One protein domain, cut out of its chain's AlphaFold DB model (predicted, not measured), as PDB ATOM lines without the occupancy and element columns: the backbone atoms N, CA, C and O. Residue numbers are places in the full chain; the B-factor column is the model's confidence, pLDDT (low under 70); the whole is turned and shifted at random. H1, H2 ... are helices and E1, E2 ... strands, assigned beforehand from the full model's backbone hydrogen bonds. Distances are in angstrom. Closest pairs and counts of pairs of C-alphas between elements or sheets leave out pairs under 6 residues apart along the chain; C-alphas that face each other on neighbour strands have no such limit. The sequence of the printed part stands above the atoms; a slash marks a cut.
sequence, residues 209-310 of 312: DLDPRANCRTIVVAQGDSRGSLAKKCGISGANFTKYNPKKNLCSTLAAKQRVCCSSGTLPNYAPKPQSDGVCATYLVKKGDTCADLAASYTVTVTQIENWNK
ATOM      1  N   ASP A 209      88.433 247.642 263.899       50.31
ATOM      2  CA  ASP A 209      89.820 247.290 263.563       50.31
ATOM      3  C   ASP A 209      90.754 248.361 264.138       50.31
ATOM      4  O   ASP A 209      90.841 249.475 263.608       50.31
ATOM      5  N   LEU A 210      91.345 248.072 265.304       57.66
ATOM      6  CA  LEU A 210      92.300 248.985 265.904       57.66
ATOM      7  C   LEU A 210      93.427 249.145 264.888       57.66
ATOM      8  O   LEU A 210      93.840 248.177 264.250       57.66
ATOM      9  N   ASP A 211      93.833 250.401 264.717       53.06
ATOM     10  CA  ASP A 211      94.828 250.903 263.773       53.06
ATOM     11  C   ASP A 211      95.923 249.854 263.451       53.06
ATOM     12  O   ASP A 211      96.446 249.239 264.388       53.06
ATOM     13  N   PRO A 212      96.323 249.657 262.172       53.59
ATOM     14  CA  PRO A 212      97.383 248.728 261.739       53.59
ATOM     15  C   PRO A 212      98.691 248.735 262.557       53.59
ATOM     16  O   PRO A 212      99.522 247.841 262.399       53.59
ATOM     17  N   ARG A 213      98.894 249.745 263.410       60.41
ATOM     18  CA  ARG A 213     100.024 249.912 264.331       60.41
ATOM     19  C   ARG A 213      99.903 249.157 265.665       60.41
ATOM     20  O   ARG A 213     100.877 249.141 266.412       60.41
ATOM     21  N   ALA A 214      98.761 248.552 265.992       79.88
ATOM     22  CA  ALA A 214      98.588 247.791 267.233       79.88
ATOM     23  C   ALA A 214      99.089 246.336 267.124       79.88
ATOM     24  O   ALA A 214      99.214 245.758 266.041       79.88
ATOM     25  N   ASN A 215      99.367 245.730 268.281       87.75
ATOM     26  CA  ASN A 215      99.623 244.296 268.399       87.75
ATOM     27  C   ASN A 215      98.334 243.505 268.135       87.75
ATOM     28  O   ASN A 215      97.284 243.836 268.687       87.75
ATOM     29  N   CYS A 216      98.418 242.436 267.345       91.00
ATOM     30  CA  CYS A 216      97.293 241.534 267.131       91.00
ATOM     31  C   CYS A 216      97.020 240.683 268.382       91.00
ATOM     32  O   CYS A 216      97.933 240.335 269.138       91.00
ATOM     33  N   ARG A 217      95.765 240.260 268.565       89.75
ATOM     34  CA  ARG A 217      95.428 239.153 269.465       89.75
ATOM     35  C   ARG A 217      96.074 237.882 268.929       89.75
ATOM     36  O   ARG A 217      95.947 237.596 267.742       89.75
ATOM     37  N   THR A 218      96.718 237.100 269.789       90.81
ATOM     38  CA  THR A 218      97.443 235.894 269.366       90.81
ATOM     39  C   THR A 218      96.854 234.613 269.925       90.81
ATOM     40  O   THR A 218      96.364 234.615 271.050       90.81
ATOM     41  N   ILE A 219      97.033 233.515 269.196       89.75
ATOM     42  CA  ILE A 219      96.876 232.140 269.685       89.75
ATOM     43  C   ILE A 219      98.203 231.384 269.529       89.75
ATOM     44  O   ILE A 219      99.005 231.706 268.645       89.75
ATOM     45  N   VAL A 220      98.447 230.410 270.408       89.62
ATOM     46  CA  VAL A 220      99.597 229.499 270.333       89.62
ATOM     47  C   VAL A 220      99.204 228.273 269.515       89.62
ATOM     48  O   VAL A 220      98.160 227.674 269.748       89.62
ATOM     49  N   VAL A 221     100.047 227.909 268.557       89.12
ATOM     50  CA  VAL A 221      99.880 226.738 267.697       89.12
ATOM     51  C   VAL A 221     100.161 225.481 268.517       89.12
ATOM     52  O   VAL A 221     101.260 225.314 269.056       89.12
ATOM     53  N   ALA A 222      99.175 224.593 268.608       82.75
ATOM     54  CA  ALA A 222      99.329 223.265 269.180       82.75
ATOM     55  C   ALA A 222      99.875 222.279 268.134       82.75
ATOM     56  O   ALA A 222      99.873 222.533 266.926       82.75
ATOM     57  N   GLN A 223     100.368 221.128 268.591       80.44
ATOM     58  CA  GLN A 223     100.777 220.067 267.674       80.44
ATOM     59  C   GLN A 223      99.561 219.565 266.875       80.44
ATOM     60  O   GLN A 223      98.522 219.268 267.454       80.44
ATOM     61  N   GLY A 224      99.703 219.466 265.549       77.81
ATOM     62  CA  GLY A 224      98.627 219.022 264.651       77.81
ATOM     63  C   GLY A 224      97.684 220.134 264.173       77.81
ATOM     64  O   GLY A 224      96.804 219.872 263.356       77.81
ATOM     65  N   ASP A 225      97.877 221.377 264.621       83.56
ATOM     66  CA  ASP A 225      97.049 222.496 264.181       83.56
ATOM     67  C   ASP A 225      97.210 222.807 262.688       83.56
ATOM     68  O   ASP A 225      98.306 222.986 262.154       83.56
ATOM     69  N   SER A 226      96.068 222.970 262.026       85.31
ATOM     70  CA  SER A 226      95.941 223.519 260.679       85.31
ATOM     71  C   SER A 226      95.418 224.958 260.718       85.31
ATOM     72  O   SER A 226      94.789 225.386 261.689       85.31
ATOM     73  N   ARG A 227      95.569 225.709 259.617       86.44
ATOM     74  CA  ARG A 227      94.951 227.046 259.479       86.44
ATOM     75  C   ARG A 227      93.443 227.026 259.721       86.44
ATOM     76  O   ARG A 227      92.918 227.969 260.294       86.44
ATOM     77  N   GLY A 228      92.765 225.972 259.261       85.25
ATOM     78  CA  GLY A 228      91.325 225.812 259.451       85.25
ATOM     79  C   GLY A 228      90.984 225.676 260.929       85.25
ATOM     80  O   GLY A 228      90.156 226.429 261.434       85.25
ATOM     81  N   SER A 229      91.696 224.793 261.638       84.12
ATOM     82  CA  SER A 229      91.509 224.634 263.083       84.12
ATOM     83  C   SER A 229      91.849 225.910 263.855       84.12
ATOM     84  O   SER A 229      91.077 226.313 264.712       84.12
ATOM     85  N   LEU A 230      92.929 226.617 263.504       88.19
ATOM     86  CA  LEU A 230      93.326 227.863 264.166       88.19
ATOM     87  C   LEU A 230      92.330 228.997 263.905       88.19
ATOM     88  O   LEU A 230      91.988 229.722 264.831       88.19
ATOM     89  N   ALA A 231      91.827 229.137 262.676       88.25
ATOM     90  CA  ALA A 231      90.786 230.111 262.351       88.25
ATOM     91  C   ALA A 231      89.509 229.854 263.167       88.25
ATOM     92  O   ALA A 231      88.960 230.792 263.747       88.25
ATOM     93  N   LYS A 232      89.104 228.580 263.280       84.81
ATOM     94  CA  LYS A 232      87.970 228.146 264.107       84.81
ATOM     95  C   LYS A 232      88.188 228.482 265.585       84.81
ATOM     96  O   LYS A 232      87.342 229.147 266.172       84.81
ATOM     97  N   LYS A 233      89.358 228.148 266.148       83.38
ATOM     98  CA  LYS A 233      89.732 228.509 267.531       83.38
ATOM     99  C   LYS A 233      89.704 230.019 267.761       83.38
ATOM    100  O   LYS A 233      89.198 230.480 268.778       83.38
ATOM    101  N   CYS A 234      90.217 230.790 266.803       84.44
ATOM    102  CA  CYS A 234      90.204 232.251 266.824       84.44
ATOM    103  C   CYS A 234      88.794 232.860 266.687       84.44
ATOM    104  O   CYS A 234      88.674 234.075 266.841       84.44
ATOM    105  N   GLY A 235      87.768 232.072 266.338       82.25
ATOM    106  CA  GLY A 235      86.415 232.561 266.071       82.25
ATOM    107  C   GLY A 235      86.319 233.435 264.813       82.25
ATOM    108  O   GLY A 235      85.517 234.369 264.780       82.25
ATOM    109  N   ILE A 236      87.165 233.203 263.802       83.94
ATOM    110  CA  ILE A 236      87.224 234.009 262.568       83.94
ATOM    111  C   ILE A 236      87.150 233.136 261.311       83.94
ATOM    112  O   ILE A 236      87.458 231.946 261.328       83.94
ATOM    113  N   SER A 237      86.797 233.742 260.174       87.50
ATOM    114  CA  SER A 237      86.830 233.045 258.885       87.50
ATOM    115  C   SER A 237      88.265 232.693 258.468       87.50
ATOM    116  O   SER A 237      89.223 233.407 258.779       87.50
ATOM    117  N   GLY A 238      88.426 231.629 257.673       87.31
ATOM    118  CA  GLY A 238      89.729 231.277 257.093       87.31
ATOM    119  C   GLY A 238      90.330 232.394 256.222       87.31
ATOM    120  O   GLY A 238      91.554 232.543 256.157       87.31
ATOM    121  N   ALA A 239      89.479 233.224 255.605       89.06
ATOM    122  CA  ALA A 239      89.898 234.409 254.858       89.06
ATOM    123  C   ALA A 239      90.499 235.480 255.782       89.06
ATOM    124  O   ALA A 239      91.593 235.973 255.505       89.06
ATOM    125  N   ASN A 240      89.851 235.776 256.915       90.44
ATOM    126  CA  ASN A 240      90.383 236.704 257.916       90.44
ATOM    127  C   ASN A 240      91.675 236.172 258.542       90.44
ATOM    128  O   ASN A 240      92.651 236.911 258.640       90.44
ATOM    129  N   PHE A 241      91.740 234.878 258.868       91.50
ATOM    130  CA  PHE A 241      92.973 234.265 259.370       91.50
ATOM    131  C   PHE A 241      94.134 234.419 258.377       91.50
ATOM    132  O   PHE A 241      95.249 234.764 258.768       91.50
ATOM    133  N   THR A 242      93.871 234.221 257.081       90.81
ATOM    134  CA  THR A 242      94.873 234.409 256.019       90.81
ATOM    135  C   THR A 242      95.271 235.882 255.871       90.81
ATOM    136  O   THR A 242      96.456 236.179 255.734       90.81
ATOM    137  N   LYS A 243      94.309 236.811 255.963       91.00
ATOM    138  CA  LYS A 243      94.551 238.264 255.942       91.00
ATOM    139  C   LYS A 243      95.468 238.704 257.088       91.00
ATOM    140  O   LYS A 243      96.387 239.484 256.863       91.00
ATOM    141  N   TYR A 244      95.234 238.201 258.298       91.94
ATOM    142  CA  TYR A 244      96.007 238.567 259.489       91.94
ATOM    143  C   TYR A 244      97.380 237.891 259.553       91.94
ATOM    144  O   TYR A 244      98.280 238.380 260.230       91.94
ATOM    145  N   ASN A 245      97.568 236.788 258.825       92.62
ATOM    146  CA  ASN A 245      98.815 236.030 258.811       92.62
ATOM    147  C   ASN A 245      99.340 235.839 257.374       92.62
ATOM    148  O   ASN A 245      99.374 234.716 256.870       92.62
ATOM    149  N   PRO A 246      99.806 236.910 256.703       89.44
ATOM    150  CA  PRO A 246     100.082 236.915 255.260       89.44
ATOM    151  C   PRO A 246     101.357 236.162 254.833       89.44
ATOM    152  O   PRO A 246     101.733 236.192 253.660       89.44
ATOM    153  N   LYS A 247     102.069 235.495 255.755       87.19
ATOM    154  CA  LYS A 247     103.275 234.718 255.425       87.19
ATOM    155  C   LYS A 247     102.904 233.584 254.461       87.19
ATOM    156  O   LYS A 247     102.221 232.641 254.851       87.19
ATOM    157  N   LYS A 248     103.404 233.652 253.220       78.19
ATOM    158  CA  LYS A 248     103.050 232.727 252.121       78.19
ATOM    159  C   LYS A 248     103.201 231.244 252.480       78.19
ATOM    160  O   LYS A 248     102.366 230.439 252.087       78.19
ATOM    161  N   ASN A 249     104.221 230.902 253.266       82.00
ATOM    162  CA  ASN A 249     104.530 229.514 253.619       82.00
ATOM    163  C   ASN A 249     103.937 229.081 254.962       82.00
ATOM    164  O   ASN A 249     104.223 227.979 255.409       82.00
ATOM    165  N   LEU A 250     103.099 229.906 255.606       83.19
ATOM    166  CA  LEU A 250     102.557 229.578 256.926       83.19
ATOM    167  C   LEU A 250     101.899 228.193 256.941       83.19
ATOM    168  O   LEU A 250     102.103 227.442 257.881       83.19
ATOM    169  N   CYS A 251     101.188 227.821 255.872       71.06
ATOM    170  CA  CYS A 251     100.527 226.520 255.737       71.06
ATOM    171  C   CYS A 251     101.459 225.318 255.936       71.06
ATOM    172  O   CYS A 251     101.020 224.313 256.482       71.06
ATOM    173  N   SER A 252     102.703 225.405 255.462       81.62
ATOM    174  CA  SER A 252     103.682 224.316 255.512       81.62
ATOM    175  C   SER A 252     104.714 224.487 256.625       81.62
ATOM    176  O   SER A 252     105.524 223.592 256.841       81.62
ATOM    177  N   THR A 253     104.697 225.623 257.330       84.12
ATOM    178  CA  THR A 253     105.688 225.962 258.360       84.12
ATOM    179  C   THR A 253     105.078 226.201 259.739       84.12
ATOM    180  O   THR A 253     105.771 226.737 260.599       84.12
ATOM    181  N   LEU A 254     103.795 225.884 259.955       87.94
ATOM    182  CA  LEU A 254     103.197 225.942 261.291       87.94
ATOM    183  C   LEU A 254     103.947 224.979 262.215       87.94
ATOM    184  O   LEU A 254     103.989 223.775 261.968       87.94
ATOM    185  N   ALA A 255     104.534 225.523 263.276       86.88
ATOM    186  CA  ALA A 255     105.240 224.754 264.289       86.88
ATOM    187  C   ALA A 255     104.521 224.868 265.634       86.88
ATOM    188  O   ALA A 255     104.023 225.937 265.991       86.88
ATOM    189  N   ALA A 256     104.501 223.779 266.405       85.50
ATOM    190  CA  ALA A 256     104.007 223.821 267.776       85.50
ATOM    191  C   ALA A 256     104.744 224.909 268.583       85.50
ATOM    192  O   ALA A 256     105.928 225.164 268.354       85.50
ATOM    193  N   LYS A 257     104.038 225.550 269.521       87.44
ATOM    194  CA  LYS A 257     104.497 226.691 270.339       87.44
ATOM    195  C   LYS A 257     104.676 228.018 269.581       87.44
ATOM    196  O   LYS A 257     104.856 229.052 270.224       87.44
ATOM    197  N   GLN A 258     104.575 228.039 268.248       91.06
ATOM    198  CA  GLN A 258     104.552 229.282 267.470       91.06
ATOM    199  C   GLN A 258     103.305 230.108 267.821       91.06
ATOM    200  O   GLN A 258     102.253 229.552 268.116       91.06
ATOM    201  N   ARG A 259     103.381 231.440 267.725       91.62
ATOM    202  CA  ARG A 259     102.204 232.321 267.802       91.62
ATOM    203  C   ARG A 259     101.742 232.805 266.427       91.62
ATOM    204  O   ARG A 259     102.559 233.086 265.547       91.62
ATOM    205  N   VAL A 260     100.427 232.932 266.265       92.69
ATOM    206  CA  VAL A 260      99.757 233.490 265.074       92.69
ATOM    207  C   VAL A 260      98.651 234.460 265.489       92.69
ATOM    208  O   VAL A 260      98.161 234.402 266.617       92.69
ATOM    209  N   CYS A 261      98.267 235.367 264.594       92.50
ATOM    210  CA  CYS A 261      97.266 236.398 264.842       92.50
ATOM    211  C   CYS A 261      95.828 235.886 264.641       92.50
ATOM    212  O   CYS A 261      95.511 235.271 263.624       92.50
ATOM    213  N   CYS A 262      94.945 236.226 265.577       91.31
ATOM    214  CA  CYS A 262      93.490 236.054 265.517       91.31
ATOM    215  C   CYS A 262      92.740 237.371 265.227       91.31
ATOM    216  O   CYS A 262      91.512 237.394 265.271       91.31
ATOM    217  N   SER A 263      93.454 238.477 265.006       89.12
ATOM    218  CA  SER A 263      92.903 239.797 264.673       89.12
ATOM    219  C   SER A 263      93.860 240.550 263.747       89.12
ATOM    220  O   SER A 263      94.994 240.114 263.535       89.12
ATOM    221  N   SER A 264      93.432 241.707 263.246       88.00
ATOM    222  CA  SER A 264      94.327 242.681 262.613       88.00
ATOM    223  C   SER A 264      95.425 243.158 263.575       88.00
ATOM    224  O   SER A 264      95.336 242.967 264.792       88.00
ATOM    225  N   GLY A 265      96.479 243.751 263.006       88.00
ATOM    226  CA  GLY A 265      97.660 244.229 263.725       88.00
ATOM    227  C   GLY A 265      98.923 243.432 263.398       88.00
ATOM    228  O   GLY A 265      98.967 242.653 262.443       88.00
ATOM    229  N   THR A 266      99.964 243.640 264.198       89.12
ATOM    230  CA  THR A 266     101.261 242.959 264.056       89.12
ATOM    231  C   THR A 266     101.458 241.908 265.143       89.12
ATOM    232  O   THR A 266     101.018 242.083 266.277       89.12
ATOM    233  N   LEU A 267     102.101 240.785 264.805       89.38
ATOM    234  CA  LEU A 267     102.447 239.773 265.802       89.38
ATOM    235  C   LEU A 267     103.440 240.386 266.806       89.38
ATOM    236  O   LEU A 267     104.496 240.850 266.366       89.38
ATOM    237  N   PRO A 268     103.150 240.379 268.122       89.38
ATOM    238  CA  PRO A 268     104.080 240.907 269.110       89.38
ATOM    239  C   PRO A 268     105.423 240.182 269.049       89.38
ATOM    240  O   PRO A 268     105.483 238.976 268.804       89.38
ATOM    241  N   ASN A 269     106.501 240.915 269.319       87.00
ATOM    242  CA  ASN A 269     107.811 240.312 269.513       87.00
ATOM    243  C   ASN A 269     107.910 239.758 270.942       87.00
ATOM    244  O   ASN A 269     107.959 240.526 271.904       87.00
ATOM    245  N   TYR A 270     107.954 238.434 271.059       89.31
ATOM    246  CA  TYR A 270     108.120 237.709 272.319       89.31
ATOM    247  C   TYR A 270     109.585 237.377 272.630       89.31
ATOM    248  O   TYR A 270     109.839 236.594 273.543       89.31
ATOM    249  N   ALA A 271     110.551 237.955 271.906       89.75
ATOM    250  CA  ALA A 271     111.961 237.754 272.209       89.75
ATOM    251  C   ALA A 271     112.252 238.173 273.663       89.75
ATOM    252  O   ALA A 271     111.803 239.248 274.088       89.75
ATOM    253  N   PRO A 272     113.003 237.359 274.429       88.25
ATOM    254  CA  PRO A 272     113.405 237.708 275.779       88.25
ATOM    255  C   PRO A 272     114.101 239.068 275.793       88.25
ATOM    256  O   PRO A 272     115.028 239.321 275.021       88.25
ATOM    257  N   LYS A 273     113.630 239.963 276.660       87.94
ATOM    258  CA  LYS A 273     114.232 241.285 276.841       87.94
ATOM    259  C   LYS A 273     115.333 241.201 277.895       87.94
ATOM    260  O   LYS A 273     115.139 240.469 278.864       87.94
ATOM    261  N   PRO A 274     116.439 241.950 277.751       87.31
ATOM    262  CA  PRO A 274     117.426 242.075 278.816       87.31
ATOM    263  C   PRO A 274     116.771 242.462 280.146       87.31
ATOM    264  O   PRO A 274     115.755 243.165 280.170       87.31
ATOM    265  N   GLN A 275     117.360 241.992 281.239       84.75
ATOM    266  CA  GLN A 275     117.001 242.398 282.590       84.75
ATOM    267  C   GLN A 275     117.295 243.896 282.787       84.75
ATOM    268  O   GLN A 275     118.005 244.525 282.001       84.75
ATOM    269  N   SER A 276     116.714 244.498 283.827       88.12
ATOM    270  CA  SER A 276     116.832 245.941 284.091       88.12
ATOM    271  C   SER A 276     118.267 246.411 284.344       88.12
ATOM    272  O   SER A 276     118.574 247.579 284.138       88.12
ATOM    273  N   ASP A 277     119.133 245.507 284.792       89.00
ATOM    274  CA  ASP A 277     120.567 245.710 285.021       89.00
ATOM    275  C   ASP A 277     121.417 245.532 283.747       89.00
ATOM    276  O   ASP A 277     122.641 245.652 283.790       89.00
ATOM    277  N   GLY A 278     120.781 245.267 282.602       84.19
ATOM    278  CA  GLY A 278     121.444 245.060 281.317       84.19
ATOM    279  C   GLY A 278     121.946 243.634 281.094       84.19
ATOM    280  O   GLY A 278     122.483 243.354 280.018       84.19
ATOM    281  N   VAL A 279     121.750 242.721 282.050       87.19
ATOM    282  CA  VAL A 279     122.089 241.305 281.879       87.19
ATOM    283  C   VAL A 279     121.140 240.676 280.856       87.19
ATOM    284  O   VAL A 279     119.938 240.955 280.819       87.19
ATOM    285  N   CYS A 280     121.679 239.841 279.963       86.31
ATOM    286  CA  CYS A 280     120.861 239.122 278.990       86.31
ATOM    287  C   CYS A 280     119.822 238.252 279.703       86.31
ATOM    288  O   CYS A 280     120.114 237.629 280.720       86.31
ATOM    289  N   ALA A 281     118.617 238.153 279.142       89.94
ATOM    290  CA  ALA A 281     117.641 237.201 279.648       89.94
ATOM    291  C   ALA A 281     118.198 235.775 279.592       89.94
ATOM    292  O   ALA A 281     118.673 235.323 278.549       89.94
ATOM    293  N   THR A 282     118.089 235.063 280.707       89.31
ATOM    294  CA  THR A 282     118.510 233.669 280.825       89.31
ATOM    295  C   THR A 282     117.311 232.737 280.779       89.31
ATOM    296  O   THR A 282     116.270 233.019 281.377       89.31
ATOM    297  N   TYR A 283     117.481 231.588 280.135       89.56
ATOM    298  CA  TYR A 283     116.511 230.502 280.152       89.56
ATOM    299  C   TYR A 283     117.205 229.209 280.572       89.56
ATOM    300  O   TYR A 283     118.163 228.781 279.930       89.56
ATOM    301  N   LEU A 284     116.721 228.582 281.645       91.81
ATOM    302  CA  LEU A 284     117.190 227.262 282.048       91.81
ATOM    303  C   LEU A 284     116.489 226.204 281.194       91.81
ATOM    304  O   LEU A 284     115.285 225.991 281.347       91.81
ATOM    305  N   VAL A 285     117.252 225.549 280.317       89.62
ATOM    306  CA  VAL A 285     116.757 224.482 279.438       89.62
ATOM    307  C   VAL A 285     116.164 223.353 280.272       89.62
ATOM    308  O   VAL A 285     116.827 222.794 281.150       89.62
ATOM    309  N   LYS A 286     114.911 223.009 279.992       88.81
ATOM    310  CA  LYS A 286     114.205 221.904 280.634       88.81
ATOM    311  C   LYS A 286     114.311 220.653 279.773       88.81
ATOM    312  O   LYS A 286     114.550 220.695 278.565       88.81
ATOM    313  N   LYS A 287     114.103 219.498 280.403       83.81
ATOM    314  CA  LYS A 287     114.024 218.222 279.687       83.81
ATOM    315  C   LYS A 287     112.944 218.307 278.600       83.81
ATOM    316  O   LYS A 287     111.803 218.642 278.898       83.81
ATOM    317  N   GLY A 288     113.322 217.986 277.363       80.88
ATOM    318  CA  GLY A 288     112.422 217.987 276.206       80.88
ATOM    319  C   GLY A 288     112.382 219.296 275.416       80.88
ATOM    320  O   GLY A 288     111.778 219.313 274.341       80.88
ATOM    321  N   ASP A 289     113.042 220.357 275.885       86.31
ATOM    322  CA  ASP A 289     113.209 221.562 275.081       86.31
ATOM    323  C   ASP A 289     114.098 221.290 273.870       86.31
ATOM    324  O   ASP A 289     115.102 220.578 273.931       86.31
ATOM    325  N   THR A 290     113.729 221.905 272.753       91.38
ATOM    326  CA  THR A 290     114.551 221.949 271.548       91.38
ATOM    327  C   THR A 290     114.790 223.405 271.174       91.38
ATOM    328  O   THR A 290     113.972 224.278 271.477       91.38
ATOM    329  N   CYS A 291     115.887 223.691 270.471       92.00
ATOM    330  CA  CYS A 291     116.122 225.046 269.965       92.00
ATOM    331  C   CYS A 291     114.972 225.512 269.057       92.00
ATOM    332  O   CYS A 291     114.616 226.686 269.082       92.00
ATOM    333  N   ALA A 292     114.355 224.597 268.300       92.25
ATOM    334  CA  ALA A 292     113.198 224.892 267.458       92.25
ATOM    335  C   ALA A 292     111.961 225.290 268.285       92.25
ATOM    336  O   ALA A 292     111.316 226.292 267.981       92.25
ATOM    337  N   ASP A 293     111.671 224.559 269.362       90.12
ATOM    338  CA  ASP A 293     110.555 224.834 270.274       90.12
ATOM    339  C   ASP A 293     110.711 226.192 270.977       90.12
ATOM    340  O   ASP A 293     109.748 226.956 271.099       90.12
ATOM    341  N   LEU A 294     111.928 226.499 271.436       91.69
ATOM    342  CA  LEU A 294     112.247 227.774 272.079       91.69
ATOM    343  C   LEU A 294     112.186 228.924 271.068       91.69
ATOM    344  O   LEU A 294     111.588 229.961 271.354       91.69
ATOM    345  N   ALA A 295     112.717 228.719 269.860       92.38
ATOM    346  CA  ALA A 295     112.633 229.685 268.770       92.38
ATOM    347  C   ALA A 295     111.173 230.040 268.439       92.38
ATOM    348  O   ALA A 295     110.815 231.220 268.380       92.38
ATOM    349  N   ALA A 296     110.311 229.028 268.317       91.19
ATOM    350  CA  ALA A 296     108.885 229.209 268.065       91.19
ATOM    351  C   ALA A 296     108.183 229.969 269.207       91.19
ATOM    352  O   ALA A 296     107.444 230.920 268.943       91.19
ATOM    353  N   SER A 297     108.468 229.593 270.459       90.44
ATOM    354  CA  SER A 297     107.868 230.190 271.666       90.44
ATOM    355  C   SER A 297     108.192 231.675 271.816       90.44
ATOM    356  O   SER A 297     107.329 232.476 272.180       90.44
ATOM    357  N   TYR A 298     109.439 232.036 271.522       91.69
ATOM    358  CA  TYR A 298     109.965 233.386 271.694       91.69
ATOM    359  C   TYR A 298     109.927 234.223 270.414       91.69
ATOM    360  O   TYR A 298     110.406 235.353 270.406       91.69
ATOM    361  N   THR A 299     109.339 233.720 269.321       89.69
ATOM    362  CA  THR A 299     109.325 234.401 268.010       89.69
ATOM    363  C   THR A 299     110.727 234.820 267.525       89.69
ATOM    364  O   THR A 299     110.896 235.874 266.915       89.69
ATOM    365  N   VAL A 300     111.730 233.974 267.779       91.50
ATOM    366  CA  VAL A 300     113.129 234.128 267.328       91.50
ATOM    367  C   VAL A 300     113.505 232.977 266.387       91.50
ATOM    368  O   VAL A 300     112.706 232.072 266.155       91.50
ATOM    369  N   THR A 301     114.704 232.993 265.807       92.25
ATOM    370  CA  THR A 301     115.218 231.881 264.990       92.25
ATOM    371  C   THR A 301     116.196 231.010 265.774       92.25
ATOM    372  O   THR A 301     116.862 231.479 266.695       92.25
ATOM    373  N   VAL A 302     116.338 229.742 265.374       93.62
ATOM    374  CA  VAL A 302     117.377 228.849 265.924       93.62
ATOM    375  C   VAL A 302     118.760 229.481 265.766       93.62
ATOM    376  O   VAL A 302     119.513 229.553 266.726       93.62
ATOM    377  N   THR A 303     119.046 230.067 264.603       95.75
ATOM    378  CA  THR A 303     120.302 230.783 264.349       95.75
ATOM    379  C   THR A 303     120.512 231.974 265.290       95.75
ATOM    380  O   THR A 303     121.642 232.255 265.676       95.75
ATOM    381  N   GLN A 304     119.454 232.696 265.679       93.62
ATOM    382  CA  GLN A 304     119.562 233.749 266.694       93.62
ATOM    383  C   GLN A 304     119.941 233.161 268.055       93.62
ATOM    384  O   GLN A 304     120.887 233.655 268.664       93.62
ATOM    385  N   ILE A 305     119.277 232.082 268.481       93.00
ATOM    386  CA  ILE A 305     119.611 231.370 269.724       93.00
ATOM    387  C   ILE A 305     121.073 230.909 269.696       93.00
ATOM    388  O   ILE A 305     121.827 231.224 270.612       93.00
ATOM    389  N   GLU A 306     121.511 230.236 268.635       93.00
ATOM    390  CA  GLU A 306     122.898 229.776 268.481       93.00
ATOM    391  C   GLU A 306     123.893 230.941 268.527       93.00
ATOM    392  O   GLU A 306     124.913 230.865 269.207       93.00
ATOM    393  N   ASN A 307     123.586 232.056 267.856       92.62
ATOM    394  CA  ASN A 307     124.443 233.240 267.848       92.62
ATOM    395  C   ASN A 307     124.575 233.895 269.229       92.62
ATOM    396  O   ASN A 307     125.664 234.368 269.561       92.62
ATOM    397  N   TRP A 308     123.503 233.925 270.022       90.25
ATOM    398  CA  TRP A 308     123.517 234.482 271.378       90.25
ATOM    399  C   TRP A 308     124.278 233.603 272.378       90.25
ATOM    400  O   TRP A 308     124.767 234.122 273.376       90.25
ATOM    401  N   ASN A 309     124.450 232.313 272.076       89.69
ATOM    402  CA  ASN A 309     125.070 231.318 272.960       89.69
ATOM    403  C   ASN A 309     126.427 230.797 272.431       89.69
ATOM    404  O   ASN A 309     126.884 229.724 272.802       89.69
ATOM    405  N   LYS A 310     127.124 231.548 271.564       88.88
ATOM    406  CA  LYS A 310     128.428 231.120 271.000       88.88
ATOM    407  C   LYS A 310     129.570 230.981 272.015       88.88
ATOM    408  O   LYS A 310     130.622 230.459 271.661       88.88
TER     409      LYS A 310
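Overview. This is residues 209 to 310 of the 312 residues of an uncharacterized protein of Trichoderma gamsii (UniProt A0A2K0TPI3). With little regular structure, the model makes two small lobes, one of the strand pair E1 E2 with H1, H2 and H3, the other of H4 and H5, joined by the looping stretch 262 to 290. The 102 printed residues hold E1 H1 H2 H3 E2 H4 H5 in order, 38 residues in named elements, mostly helix; the sheet is antiparallel. It is only just compact, close to loose: radius of gyration of the C-alphas 15.2 A, spans 42 by 31 by 20 A.

Along the chain. Find C-alpha 218 at (97.443, 235.894, 269.366); E1 runs from there to 220. Next come H1, residues 227 to 233, 9.7 A; H2, 238 to 244, 9.9 A; H3, 250 to 253; E2, 259 to 261; H4, 291 to 297, 9.9 A; and H5, 302 to 308, 10.0 A, ending at (123.517, 234.482, 271.378).

Arrangement. Look at N 219 and O 260 of antiparallel E1 and E2: 3.0 A, within hydrogen-bond range. H1 and H2 touch, about perpendicular at 89 degrees, closest C-alphas Ala 231 and Gly 238, 5.5 A. H3 is close to H1 but not clearly touching, closest C-alphas Cys 251 and Arg 227, 6.7 A. H4 and H5 touch, about perpendicular at 82 degrees, closest C-alphas Ala 295 and Val 302, 5.6 A. Every O i to N i+4 pair is within range in H1, H2, H4 and H5; H3 is too short for one.

Size, cuts and confidence. The C-alphas farthest apart, Ser 237 and Asp 277, are 44.5 A apart. The printed part has no cut; E2 to H4 is a long link. Residues 209 to 213 are under pLDDT 70.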